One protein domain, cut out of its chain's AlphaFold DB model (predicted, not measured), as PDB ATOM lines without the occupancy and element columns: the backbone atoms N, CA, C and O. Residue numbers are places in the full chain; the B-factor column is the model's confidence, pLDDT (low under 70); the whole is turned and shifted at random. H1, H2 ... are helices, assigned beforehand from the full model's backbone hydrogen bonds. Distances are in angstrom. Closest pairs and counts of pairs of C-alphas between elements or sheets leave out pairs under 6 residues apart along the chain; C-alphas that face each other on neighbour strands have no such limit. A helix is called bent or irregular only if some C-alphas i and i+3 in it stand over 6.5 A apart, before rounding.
ATOM      1  N   CYS A 395     103.337 149.384 125.000       69.31
ATOM      2  CA  CYS A 395     102.408 148.263 125.050       69.31
ATOM      3  C   CYS A 395     102.108 147.681 123.660       69.31
ATOM      4  O   CYS A 395     101.653 146.543 123.570       69.31
ATOM      5  N   THR A 396     102.379 148.412 122.574       80.19
ATOM      6  CA  THR A 396     102.211 147.926 121.194       80.19
ATOM      7  C   THR A 396     102.961 146.613 120.929       80.19
ATOM      8  O   THR A 396     102.319 145.666 120.476       80.19
ATOM      9  N   PRO A 397     104.264 146.465 121.260       78.25
ATOM     10  CA  PRO A 397     104.951 145.187 121.075       78.25
ATOM     11  C   PRO A 397     104.344 144.077 121.939       78.25
ATOM     12  O   PRO A 397     104.239 142.947 121.479       78.25
ATOM     13  N   VAL A 398     103.871 144.384 123.151       80.44
ATOM     14  CA  VAL A 398     103.250 143.389 124.044       80.44
ATOM     15  C   VAL A 398     101.928 142.878 123.469       80.44
ATOM     16  O   VAL A 398     101.688 141.671 123.476       80.44
ATOM     17  N   LEU A 399     101.090 143.764 122.922       81.69
ATOM     18  CA  LEU A 399      99.846 143.359 122.270       81.69
ATOM     19  C   LEU A 399     100.087 142.578 120.983       81.69
ATOM     20  O   LEU A 399      99.401 141.588 120.756       81.69
ATOM     21  N   VAL A 400     101.061 142.986 120.167       85.44
ATOM     22  CA  VAL A 400     101.401 142.273 118.927       85.44
ATOM     23  C   VAL A 400     101.962 140.888 119.244       85.44
ATOM     24  O   VAL A 400     101.556 139.907 118.633       85.44
ATOM     25  N   ILE A 401     102.839 140.762 120.242       86.06
ATOM     26  CA  ILE A 401     103.376 139.456 120.646       86.06
ATOM     27  C   ILE A 401     102.261 138.576 121.228       86.06
ATOM     28  O   ILE A 401     102.186 137.392 120.904       86.06
ATOM     29  N   SER A 402     101.360 139.148 122.031       83.56
ATOM     30  CA  SER A 402     100.234 138.407 122.615       83.56
ATOM     31  C   SER A 402      99.231 137.951 121.555       83.56
ATOM     32  O   SER A 402      98.768 136.813 121.607       83.56
ATOM     33  N   SER A 403      98.916 138.798 120.570       85.56
ATOM     34  CA  SER A 403      97.998 138.446 119.484       85.56
ATOM     35  C   SER A 403      98.597 137.387 118.561       85.56
ATOM     36  O   SER A 403      97.901 136.444 118.189       85.56
ATOM     37  N   VAL A 404      99.896 137.471 118.260       85.88
ATOM     38  CA  VAL A 404     100.606 136.454 117.475       85.88
ATOM     39  C   VAL A 404     100.673 135.131 118.237       85.88
ATOM     40  O   VAL A 404     100.362 134.089 117.663       85.88
ATOM     41  N   ALA A 405     101.002 135.143 119.531       82.94
ATOM     42  CA  ALA A 405     101.018 133.932 120.354       82.94
ATOM     43  C   ALA A 405      99.630 133.275 120.430       82.94
ATOM     44  O   ALA A 405      99.510 132.055 120.305       82.94
ATOM     45  N   PHE A 406      98.576 134.083 120.570       83.56
ATOM     46  CA  PHE A 406      97.199 133.606 120.549       83.56
ATOM     47  C   PHE A 406      96.823 133.003 119.190       83.56
ATOM     48  O   PHE A 406      96.297 131.895 119.140       83.56
ATOM     49  N   ALA A 407      97.162 133.676 118.087       82.94
ATOM     50  CA  ALA A 407      96.906 133.175 116.740       82.94
ATOM     51  C   ALA A 407      97.621 131.839 116.485       82.94
ATOM     52  O   ALA A 407      96.996 130.900 115.995       82.94
ATOM     53  N   VAL A 408      98.893 131.712 116.879       87.31
ATOM     54  CA  VAL A 408      99.657 130.458 116.768       87.31
ATOM     55  C   VAL A 408      99.023 129.351 117.617       87.31
ATOM     56  O   VAL A 408      98.887 128.220 117.148       87.31
ATOM     57  N   CYS A 409      98.562 129.672 118.829       83.38
ATOM     58  CA  CYS A 409      97.851 128.727 119.688       83.38
ATOM     59  C   CYS A 409      96.549 128.244 119.029       83.38
ATOM     60  O   CYS A 409      96.342 127.038 118.901       83.38
ATOM     61  N   CYS A 410      95.698 129.148 118.538       81.50
ATOM     62  CA  CYS A 410      94.467 128.781 117.834       81.50
ATOM     63  C   CYS A 410      94.746 127.923 116.595       81.50
ATOM     64  O   CYS A 410      94.094 126.900 116.386       81.50
ATOM     65  N   LEU A 411      95.749 128.297 115.804       85.00
ATOM     66  CA  LEU A 411      96.109 127.593 114.579       85.00
ATOM     67  C   LEU A 411      96.640 126.181 114.882       85.00
ATOM     68  O   LEU A 411      96.288 125.233 114.182       85.00
ATOM     69  N   SER A 412      97.374 126.003 115.986       85.81
ATOM     70  CA  SER A 412      97.809 124.678 116.456       85.81
ATOM     71  C   SER A 412      96.637 123.771 116.857       85.81
ATOM     72  O   SER A 412      96.622 122.587 116.509       85.81
ATOM     73  N   VAL A 413      95.611 124.324 117.513       85.38
ATOM     74  CA  VAL A 413      94.401 123.583 117.899       85.38
ATOM     75  C   VAL A 413      93.603 123.173 116.660       85.38
ATOM     76  O   VAL A 413      93.144 122.032 116.578       85.38
ATOM     77  N   ILE A 414      93.484 124.060 115.669       84.31
ATOM     78  CA  ILE A 414      92.794 123.768 114.404       84.31
ATOM     79  C   ILE A 414      93.526 122.659 113.640       84.31
ATOM     80  O   ILE A 414      92.896 121.670 113.271       84.31
ATOM     81  N   ILE A 415      94.849 122.768 113.460       87.06
ATOM     82  CA  ILE A 415      95.646 121.736 112.776       87.06
ATOM     83  C   ILE A 415      95.500 120.386 113.483       87.06
ATOM     84  O   ILE A 415      95.252 119.372 112.830       87.06
ATOM     85  N   THR A 416      95.588 120.368 114.814       85.69
ATOM     86  CA  THR A 416      95.442 119.133 115.601       85.69
ATOM     87  C   THR A 416      94.051 118.524 115.429       85.69
ATOM     88  O   THR A 416      93.921 117.312 115.258       85.69
ATOM     89  N   SER A 417      93.008 119.356 115.404       83.38
ATOM     90  CA  SER A 417      91.623 118.912 115.208       83.38
ATOM     91  C   SER A 417      91.393 118.342 113.807       83.38
ATOM     92  O   SER A 417      90.753 117.302 113.665       83.38
ATOM     93  N   VAL A 418      91.956 118.970 112.769       87.00
ATOM     94  CA  VAL A 418      91.871 118.485 111.381       87.00
ATOM     95  C   VAL A 418      92.646 117.181 111.205       87.00
ATOM     96  O   VAL A 418      92.145 116.258 110.561       87.00
ATOM     97  N   LEU A 419      93.837 117.067 111.800       84.75
ATOM     98  CA  LEU A 419      94.621 115.831 111.782       84.75
ATOM     99  C   LEU A 419      93.867 114.698 112.478       84.75
ATOM    100  O   LEU A 419      93.747 113.616 111.909       84.75
ATOM    101  N   MET A 420      93.280 114.966 113.646       81.19
ATOM    102  CA  MET A 420      92.412 114.010 114.330       81.19
ATOM    103  C   MET A 420      91.234 113.599 113.451       81.19
ATOM    104  O   MET A 420      91.056 112.412 113.197       81.19
ATOM    105  N   GLY A 421      90.471 114.555 112.915       84.94
ATOM    106  CA  GLY A 421      89.333 114.269 112.039       84.94
ATOM    107  C   GLY A 421      89.719 113.438 110.811       84.94
ATOM    108  O   GLY A 421      89.018 112.493 110.454       84.94
ATOM    109  N   SER A 422      90.880 113.719 110.217       81.19
ATOM    110  CA  SER A 422      91.406 112.989 109.056       81.19
ATOM    111  C   SER A 422      91.840 111.561 109.400       81.19
ATOM    112  O   SER A 422      91.657 110.648 108.593       81.19
ATOM    113  N   LEU A 423      92.393 111.351 110.598       80.00
ATOM    114  CA  LEU A 423      92.754 110.026 111.109       80.00
ATOM    115  C   LEU A 423      91.502 109.201 111.440       80.00
ATOM    116  O   LEU A 423      91.436 108.021 111.093       80.00
ATOM    117  N   PHE A 424      90.476 109.836 112.012       78.69
ATOM    118  CA  PHE A 424      89.185 109.204 112.297       78.69
ATOM    119  C   PHE A 424      88.414 108.841 111.028       78.69
ATOM    120  O   PHE A 424      87.875 107.739 110.932       78.69
ATOM    121  N   SER A 425      88.414 109.717 110.020       81.44
ATOM    122  CA  SER A 425      87.705 109.473 108.759       81.44
ATOM    123  C   SER A 425      88.302 108.321 107.941       81.44
ATOM    124  O   SER A 425      87.637 107.805 107.046       81.44
ATOM    125  N   ARG A 426      89.537 107.894 108.243       81.75
ATOM    126  CA  ARG A 426      90.194 106.737 107.614       81.75
ATOM    127  C   ARG A 426      89.963 105.408 108.341       81.75
ATOM    128  O   ARG A 426      90.507 104.396 107.913       81.75
ATOM    129  N   GLY A 427      89.167 105.382 109.412       71.62
ATOM    130  CA  GLY A 427      88.764 104.137 110.079       71.62
ATOM    131  C   GLY A 427      89.887 103.403 110.823       71.62
ATOM    132  O   GLY A 427      89.678 102.283 111.291       71.62
ATOM    133  N   PHE A 428      91.068 104.011 110.977       60.34
ATOM    134  CA  PHE A 428      92.152 103.427 111.761       60.34
ATOM    135  C   PHE A 428      91.872 103.627 113.252       60.34
ATOM    136  O   PHE A 428      92.016 104.717 113.796       60.34
ATOM    137  N   ALA A 429      91.417 102.541 113.877       57.53
ATOM    138  CA  ALA A 429      91.357 102.262 115.309       57.53
ATOM    139  C   ALA A 429      91.835 103.398 116.243       57.53
ATOM    140  O   ALA A 429      92.983 103.432 116.685       57.53
ATOM    141  N   SER A 430      90.879 104.250 116.630       63.62
ATOM    142  CA  SER A 430      90.940 105.251 117.713       63.62
ATOM    143  C   SER A 430      91.723 104.800 118.959       63.62
ATOM    144  O   SER A 430      92.386 105.589 119.630       63.62
ATOM    145  N   TYR A 431      91.690 103.503 119.262       65.12
ATOM    146  CA  TYR A 431      92.257 102.941 120.481       65.12
ATOM    147  C   TYR A 431      93.791 103.022 120.550       65.12
ATOM    148  O   TYR A 431      94.341 103.362 121.597       65.12
ATOM    149  N   ALA A 432      94.490 102.786 119.433       67.12
ATOM    150  CA  ALA A 432      95.953 102.839 119.405       67.12
ATOM    151  C   ALA A 432      96.477 104.282 119.469       67.12
ATOM    152  O   ALA A 432      97.537 104.527 120.035       67.12
ATOM    153  N   PHE A 433      95.715 105.253 118.956       68.19
ATOM    154  CA  PHE A 433      96.091 106.665 119.020       68.19
ATOM    155  C   PHE A 433      95.940 107.235 120.440       68.19
ATOM    156  O   PHE A 433      96.810 107.967 120.924       68.19
ATOM    157  N   PHE A 434      94.873 106.847 121.148       67.81
ATOM    158  CA  PHE A 434      94.698 107.207 122.557       67.81
ATOM    159  C   PHE A 434      95.725 106.523 123.471       67.81
ATOM    160  O   PHE A 434      96.178 107.154 124.422       67.81
ATOM    161  N   GLN A 435      96.161 105.295 123.168       75.12
ATOM    162  CA  GLN A 435      97.252 104.645 123.909       75.12
ATOM    163  C   GLN A 435      98.657 105.124 123.508       75.12
ATOM    164  O   GLN A 435      99.559 105.084 124.338       75.12
ATOM    165  N   GLY A 436      98.853 105.580 122.268       69.69
ATOM    166  CA  GLY A 436     100.182 105.807 121.691       69.69
ATOM    167  C   GLY A 436     100.730 107.233 121.772       69.69
ATOM    168  O   GLY A 436     101.917 107.427 121.538       69.69
ATOM    169  N   GLY A 437      99.919 108.245 122.095       75.06
ATOM    170  CA  GLY A 437     100.451 109.614 122.172       75.06
ATOM    171  C   GLY A 437      99.436 110.749 122.210       75.06
ATOM    172  O   GLY A 437      99.810 111.874 122.542       75.06
ATOM    173  N   GLY A 438      98.151 110.484 121.950       77.69
ATOM    174  CA  GLY A 438      97.114 111.520 122.006       77.69
ATOM    175  C   GLY A 438      97.037 112.226 123.366       77.69
ATOM    176  O   GLY A 438      96.963 113.452 123.422       77.69
ATOM    177  N   TYR A 439      97.158 111.477 124.469       77.75
ATOM    178  CA  TYR A 439      97.207 112.058 125.815       77.75
ATOM    179  C   TYR A 439      98.459 112.904 126.061       77.75
ATOM    180  O   TYR A 439      98.369 113.918 126.747       77.75
ATOM    181  N   ALA A 440      99.609 112.545 125.484       79.31
ATOM    182  CA  ALA A 440     100.838 113.318 125.653       79.31
ATOM    183  C   ALA A 440     100.724 114.702 124.995       79.31
ATOM    184  O   ALA A 440     101.143 115.691 125.589       79.31
ATOM    185  N   LEU A 441     100.083 114.793 123.823       78.69
ATOM    186  CA  LEU A 441      99.816 116.075 123.158       78.69
ATOM    187  C   LEU A 441      98.800 116.930 123.923       78.69
ATOM    188  O   LEU A 441      98.973 118.145 124.030       78.69
ATOM    189  N   LEU A 442      97.772 116.305 124.498       78.44
ATOM    190  CA  LEU A 442      96.776 116.996 125.320       78.44
ATOM    191  C   LEU A 442      97.398 117.546 126.611       78.44
ATOM    192  O   LEU A 442      97.192 118.709 126.952       78.44
ATOM    193  N   VAL A 443      98.219 116.739 127.288       83.88
ATOM    194  CA  VAL A 443      98.953 117.151 128.491       83.88
ATOM    195  C   VAL A 443      99.984 118.227 128.155       83.88
ATOM    196  O   VAL A 443     100.039 119.234 128.853       83.88
ATOM    197  N   ALA A 444     100.745 118.086 127.068       83.88
ATOM    198  CA  ALA A 444     101.696 119.108 126.631       83.88
ATOM    199  C   ALA A 444     100.998 120.440 126.314       83.88
ATOM    200  O   ALA A 444     101.496 121.498 126.692       83.88
ATOM    201  N   SER A 445      99.811 120.391 125.702       82.19
ATOM    202  CA  SER A 445      99.005 121.585 125.423       82.19
ATOM    203  C   SER A 445      98.489 122.234 126.708       82.19
ATOM    204  O   SER A 445      98.598 123.447 126.865       82.19
ATOM    205  N   ALA A 446      97.988 121.442 127.662       81.81
ATOM    206  CA  ALA A 446      97.527 121.944 128.956       81.81
ATOM    207  C   ALA A 446      98.671 122.557 129.783       81.81
ATOM    208  O   ALA A 446      98.505 123.621 130.381       81.81
ATOM    209  N   VAL A 447      99.848 121.923 129.776       87.44
ATOM    210  CA  VAL A 447     101.054 122.435 130.443       87.44
ATOM    211  C   VAL A 447     101.548 123.710 129.759       87.44
ATOM    212  O   VAL A 447     101.855 124.677 130.451       87.44
ATOM    213  N   GLY A 448     101.560 123.759 128.424       83.25
ATOM    214  CA  GLY A 448     101.926 124.954 127.662       83.25
ATOM    215  C   GLY A 448     101.009 126.144 127.956       83.25
ATOM    216  O   GLY A 448     101.494 127.248 128.200       83.25
ATOM    217  N   LEU A 449      99.694 125.915 128.028       80.50
ATOM    218  CA  LEU A 449      98.709 126.937 128.399       80.50
ATOM    219  C   LEU A 449      98.864 127.392 129.853       80.50
ATOM    220  O   LEU A 449      98.832 128.591 130.129       80.50
ATOM    221  N   GLY A 450      99.073 126.456 130.781       81.75
ATOM    222  CA  GLY A 450      99.298 126.769 132.190       81.75
ATOM    223  C   GLY A 450     100.561 127.602 132.402       81.75
ATOM    224  O   GLY A 450     100.522 128.628 133.085       81.75
ATOM    225  N   LEU A 451     101.665 127.207 131.763       86.88
ATOM    226  CA  LEU A 451     102.945 127.903 131.868       86.88
ATOM    227  C   LEU A 451     102.904 129.268 131.168       86.88
ATOM    228  O   LEU A 451     103.394 130.249 131.721       86.88
ATOM    229  N   GLY A 452     102.256 129.356 130.001       81.75
ATOM    230  CA  GLY A 452     102.040 130.615 129.287       81.75
ATOM    231  C   GLY A 452     101.209 131.612 130.098       81.75
ATOM    232  O   GLY A 452     101.596 132.772 130.235       81.75
ATOM    233  N   CYS A 453     100.116 131.160 130.721       76.38
ATOM    234  CA  CYS A 453      99.309 131.990 131.619       76.38
ATOM    235  C   CYS A 453     100.085 132.429 132.868       76.38
ATOM    236  O   CYS A 453      99.967 133.582 133.286       76.38
ATOM    237  N   ALA A 454     100.888 131.544 133.465       79.38
ATOM    238  CA  ALA A 454     101.707 131.880 134.629       79.38
ATOM    239  C   ALA A 454     102.787 132.919 134.286       79.38
ATOM    240  O   ALA A 454     102.954 133.893 135.021       79.38
ATOM    241  N   LEU A 455     103.461 132.761 133.144       80.81
ATOM    242  CA  LEU A 455     104.469 133.704 132.662       80.81
ATOM    243  C   LEU A 455     103.857 135.053 132.286       80.81
ATOM    244  O   LEU A 455     104.421 136.075 132.653       80.81
ATOM    245  N   MET A 456     102.680 135.089 131.652       78.88
ATOM    246  CA  MET A 456     101.969 136.352 131.419       78.88
ATOM    247  C   MET A 456     101.626 137.064 132.728       78.88
ATOM    248  O   MET A 456     101.782 138.280 132.836       78.88
ATOM    249  N   ARG A 457     101.203 136.315 133.751       79.38
ATOM    250  CA  ARG A 457     100.890 136.886 135.066       79.38
ATOM    251  C   ARG A 457     102.138 137.409 135.781       79.38
ATOM    252  O   ARG A 457     102.053 138.425 136.463       79.38
ATOM    253  N   ALA A 458     103.277 136.742 135.603       78.44
ATOM    254  CA  ALA A 458     104.562 137.149 136.167       78.44
ATOM    255  C   ALA A 458     105.210 138.320 135.405       78.44
ATOM    256  O   ALA A 458     105.829 139.179 136.024       78.44
ATOM    257  N   ALA A 459     105.053 138.376 134.080       76.62
ATOM    258  CA  ALA A 459     105.648 139.400 133.223       76.62
ATOM    259  C   ALA A 459     104.854 140.717 133.212       76.62
ATOM    260  O   ALA A 459     105.426 141.771 132.945       76.62
ATOM    261  N   CYS A 460     103.558 140.680 133.542       74.44
ATOM    262  CA  CYS A 460     102.684 141.856 133.545       74.44
ATOM    263  C   CYS A 460     102.018 142.139 134.908       74.44
ATOM    264  O   CYS A 460     100.792 142.288 134.968       74.44
ATOM    265  N   PRO A 461     102.774 142.314 136.013       76.31
ATOM    266  CA  PRO A 461     102.189 142.793 137.269       76.31
ATOM    267  C   PRO A 461     101.584 144.198 137.100       76.31
ATOM    268  O   PRO A 461     100.572 144.528 137.716       76.31
ATOM    269  N   SER A 462     102.147 144.999 136.191       76.50
ATOM    270  CA  SER A 462     101.708 146.362 135.889       76.50
ATOM    271  C   SER A 462     100.286 146.428 135.329       76.50
ATOM    272  O   SER A 462      99.564 147.373 135.618       76.50
ATOM    273  N   VAL A 463      99.849 145.417 134.571       71.69
ATOM    274  CA  VAL A 463      98.494 145.386 133.993       71.69
ATOM    275  C   VAL A 463      97.446 145.128 135.076       71.69
ATOM    276  O   VAL A 463      96.380 145.744 135.068       71.69
ATOM    277  N   LEU A 464      97.763 144.270 136.052       74.44
ATOM    278  CA  LEU A 464      96.910 144.075 137.226       74.44
ATOM    279  C   LEU A 464      96.855 145.342 138.081       74.44
ATOM    280  O   LEU A 464      95.773 145.718 138.521       74.44
ATOM    281  N   LEU A 465      97.986 146.035 138.239       81.50
ATOM    282  CA  LEU A 465      98.037 147.308 138.953       81.50
ATOM    283  C   LEU A 465      97.149 148.366 138.290       81.50
ATOM    284  O   LEU A 465      96.309 148.941 138.973       81.50
ATOM    285  N   VAL A 466      97.252 148.562 136.971       82.38
ATOM    286  CA  VAL A 466      96.418 149.530 136.233       82.38
ATOM    287  C   VAL A 466      94.934 149.199 136.363       82.38
ATOM    288  O   VAL A 466      94.137 150.089 136.644       82.38
ATOM    289  N   LYS A 467      94.555 147.919 136.257       82.62
ATOM    290  CA  LYS A 467      93.157 147.508 136.442       82.62
ATOM    291  C   LYS A 467      92.652 147.825 137.850       82.62
ATOM    292  O   LYS A 467      91.575 148.397 137.983       82.62
ATOM    293  N   THR A 468      93.436 147.524 138.889       85.25
ATOM    294  CA  THR A 468      93.059 147.866 140.272       85.25
ATOM    295  C   THR A 468      93.004 149.376 140.512       85.25
ATOM    296  O   THR A 468      92.156 149.845 141.266       85.25
ATOM    297  N   GLN A 469      93.864 150.148 139.846       87.69
ATOM    298  CA  GLN A 469      93.898 151.608 139.947       87.69
ATOM    299  C   GLN A 469      92.667 152.234 139.277       87.69
ATOM    300  O   GLN A 469      92.040 153.120 139.852       87.69
ATOM    301  N   GLN A 470      92.253 151.700 138.128       89.94
ATOM    302  CA  GLN A 470      91.035 152.124 137.444       89.94
ATOM    303  C   GLN A 470      89.769 151.755 138.225       89.94
ATOM    304  O   GLN A 470      88.833 152.549 138.298       89.94
ATOM    305  N   GLU A 471      89.742 150.582 138.857       92.62
ATOM    306  CA  GLU A 471      88.630 150.178 139.723       92.62
ATOM    307  C   GLU A 471      88.524 151.083 140.962       92.62
ATOM    308  O   GLU A 471      87.425 151.480 141.352       92.62
ATOM    309  N   GLN A 472      89.664 151.492 141.535       93.50
ATOM    310  CA  GLN A 472      89.702 152.483 142.614       93.50
ATOM    311  C   GLN A 472      89.222 153.865 142.166       93.50
ATOM    312  O   GLN A 472      88.418 154.469 142.875       93.50
ATOM    313  N   GLN A 473      89.651 154.346 140.995       94.19
ATOM    314  CA  GLN A 473      89.166 155.617 140.446       94.19
ATOM    315  C   GLN A 473      87.657 155.591 140.195       94.19
ATOM    316  O   GLN A 473      86.968 156.550 140.536       94.19
ATOM    317  N   ASN A 474      87.125 154.487 139.666       95.00
ATOM    318  CA  ASN A 474      85.689 154.346 139.442       95.00
ATOM    319  C   ASN A 474      84.910 154.356 140.772       95.00
ATOM    320  O   ASN A 474      83.917 155.064 140.912       95.00
ATOM    321  N   MET A 475      85.408 153.663 141.802       94.69
ATOM    322  CA  MET A 475      84.803 153.728 143.138       94.69
ATOM    323  C   MET A 475      84.883 155.119 143.782       94.69
ATOM    324  O   MET A 475      84.003 155.470 144.566       94.69
ATOM    325  N   GLN A 476      85.920 155.904 143.490       94.81
ATOM    326  CA  GLN A 476      86.019 157.290 143.948       94.81
ATOM    327  C   GLN A 476      85.002 158.188 143.242       94.81
ATOM    328  O   GLN A 476      84.282 158.910 143.922       94.81
ATOM    329  N   ALA A 477      84.867 158.063 141.921       93.88
ATOM    330  CA  ALA A 477      83.876 158.807 141.149       93.88
ATOM    331  C   ALA A 477      82.439 158.523 141.622       93.88
ATOM    332  O   ALA A 477      81.635 159.441 141.735       93.88
ATOM    333  N   ILE A 478      82.133 157.270 141.981       96.12
ATOM    334  CA  ILE A 478      80.821 156.884 142.530       96.12
ATOM    335  C   ILE A 478      80.582 157.454 143.938       96.12
ATOM    336  O   ILE A 478      79.436 157.646 144.319       96.12
ATOM    337  N   LYS A 479      81.628 157.703 144.735       95.94
ATOM    338  CA  LYS A 479      81.475 158.304 146.074       95.94
ATOM    339  C   LYS A 479      81.274 159.817 146.038       95.94
ATOM    340  O   LYS A 479      80.782 160.370 147.017       95.94
ATOM    341  N   GLU A 480      81.743 160.470 144.980       93.44
ATOM    342  CA  GLU A 480      81.626 161.919 144.803       93.44
ATOM    343  C   GLU A 480      80.320 162.330 144.106       93.44
ATOM    344  O   GLU A 480      79.884 163.469 144.277       93.44
ATOM    345  N   ALA A 481      79.702 161.412 143.356       91.69
ATOM    346  CA  ALA A 481      78.353 161.541 142.805       91.69
ATOM    347  C   ALA A 481      77.283 161.187 143.849       91.69
ATOM    348  O   ALA A 481      76.227 161.864 143.845       91.69
TER     349      ALA A 481
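This is residues 395 to 481 of the 481 residues of an uncharacterized protein of Eimeria acervulina (UniProt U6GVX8). Two long helices, H1 and H2, run side by side in opposite ways with a gap between them, the chain folding back through a tight turn at one end, and a shorter helix, H3, sticks out as a free arm from the far end of H2. The pair is loose: H1 and H2 come close only beside the turn, where H2 begins, and the arm adds to the length of the whole. You have 87 printed residues with three named helices in the order H1, H2, H3 and no named strand; the class is all helix. The whole is extended, with a radius of gyration of the C-alphas of 20.8 A and spans of 68 by 27 by 21 A.

Start with H1, residues 396 to 425, and go on to H2, residues 430 to 459. The two are close but not clearly touching, with 1 pair of C-alphas within 8 A: look at Phe 424 and Ser 430, whose C-alphas, the closest of the two helices, are 6.9 A apart. Their centres are 13.3 A apart, and their lines stand at a shallow tilt of 8 degrees, opposite ways, the line of H2 being a rough one. Near residue 437 you meet a kink of 52 degrees in H2; the helix is irregular there, with C-alphas 436 and 439 at 8.1 A. Past H2 comes H3, residues 461 to 480; H2 and H3 meet only through their link, and H1 and H3 are apart. In H1 and H3 each O i to N i+4 pair is within hydrogen-bond range; in H2 23 of 26 are.

Find C-alpha 396 at (102.211, 147.926, 121.194); from there H1 runs 42.9 A to C-alpha 425 at (87.705, 109.473, 108.759). With four residues between them, H2 follows H1, beginning at C-alpha 430, at (90.940, 105.251, 117.713), and runs 40.3 A to C-alpha 459. After Cys 460, H3 runs 29.1 A from Pro 461 to C-alpha 480 at (81.626, 161.919, 144.803).

The two C-alphas farthest apart are those of Phe 428 and Glu 480, at 68.0 A. Residues 461 to 481, of which 461 to 480 belong to H3, stand free; without them the body of 66 residues spans 49 by 18 by 8 A. The printed part has no cut and ends at residue 481, the chain's last. Both links, H1 to H2 and H2 to H3, are tight. The mean pLDDT of the printed part is 81.5; look for values under 70 at residue 395, residues 428 to 434 and residue 436.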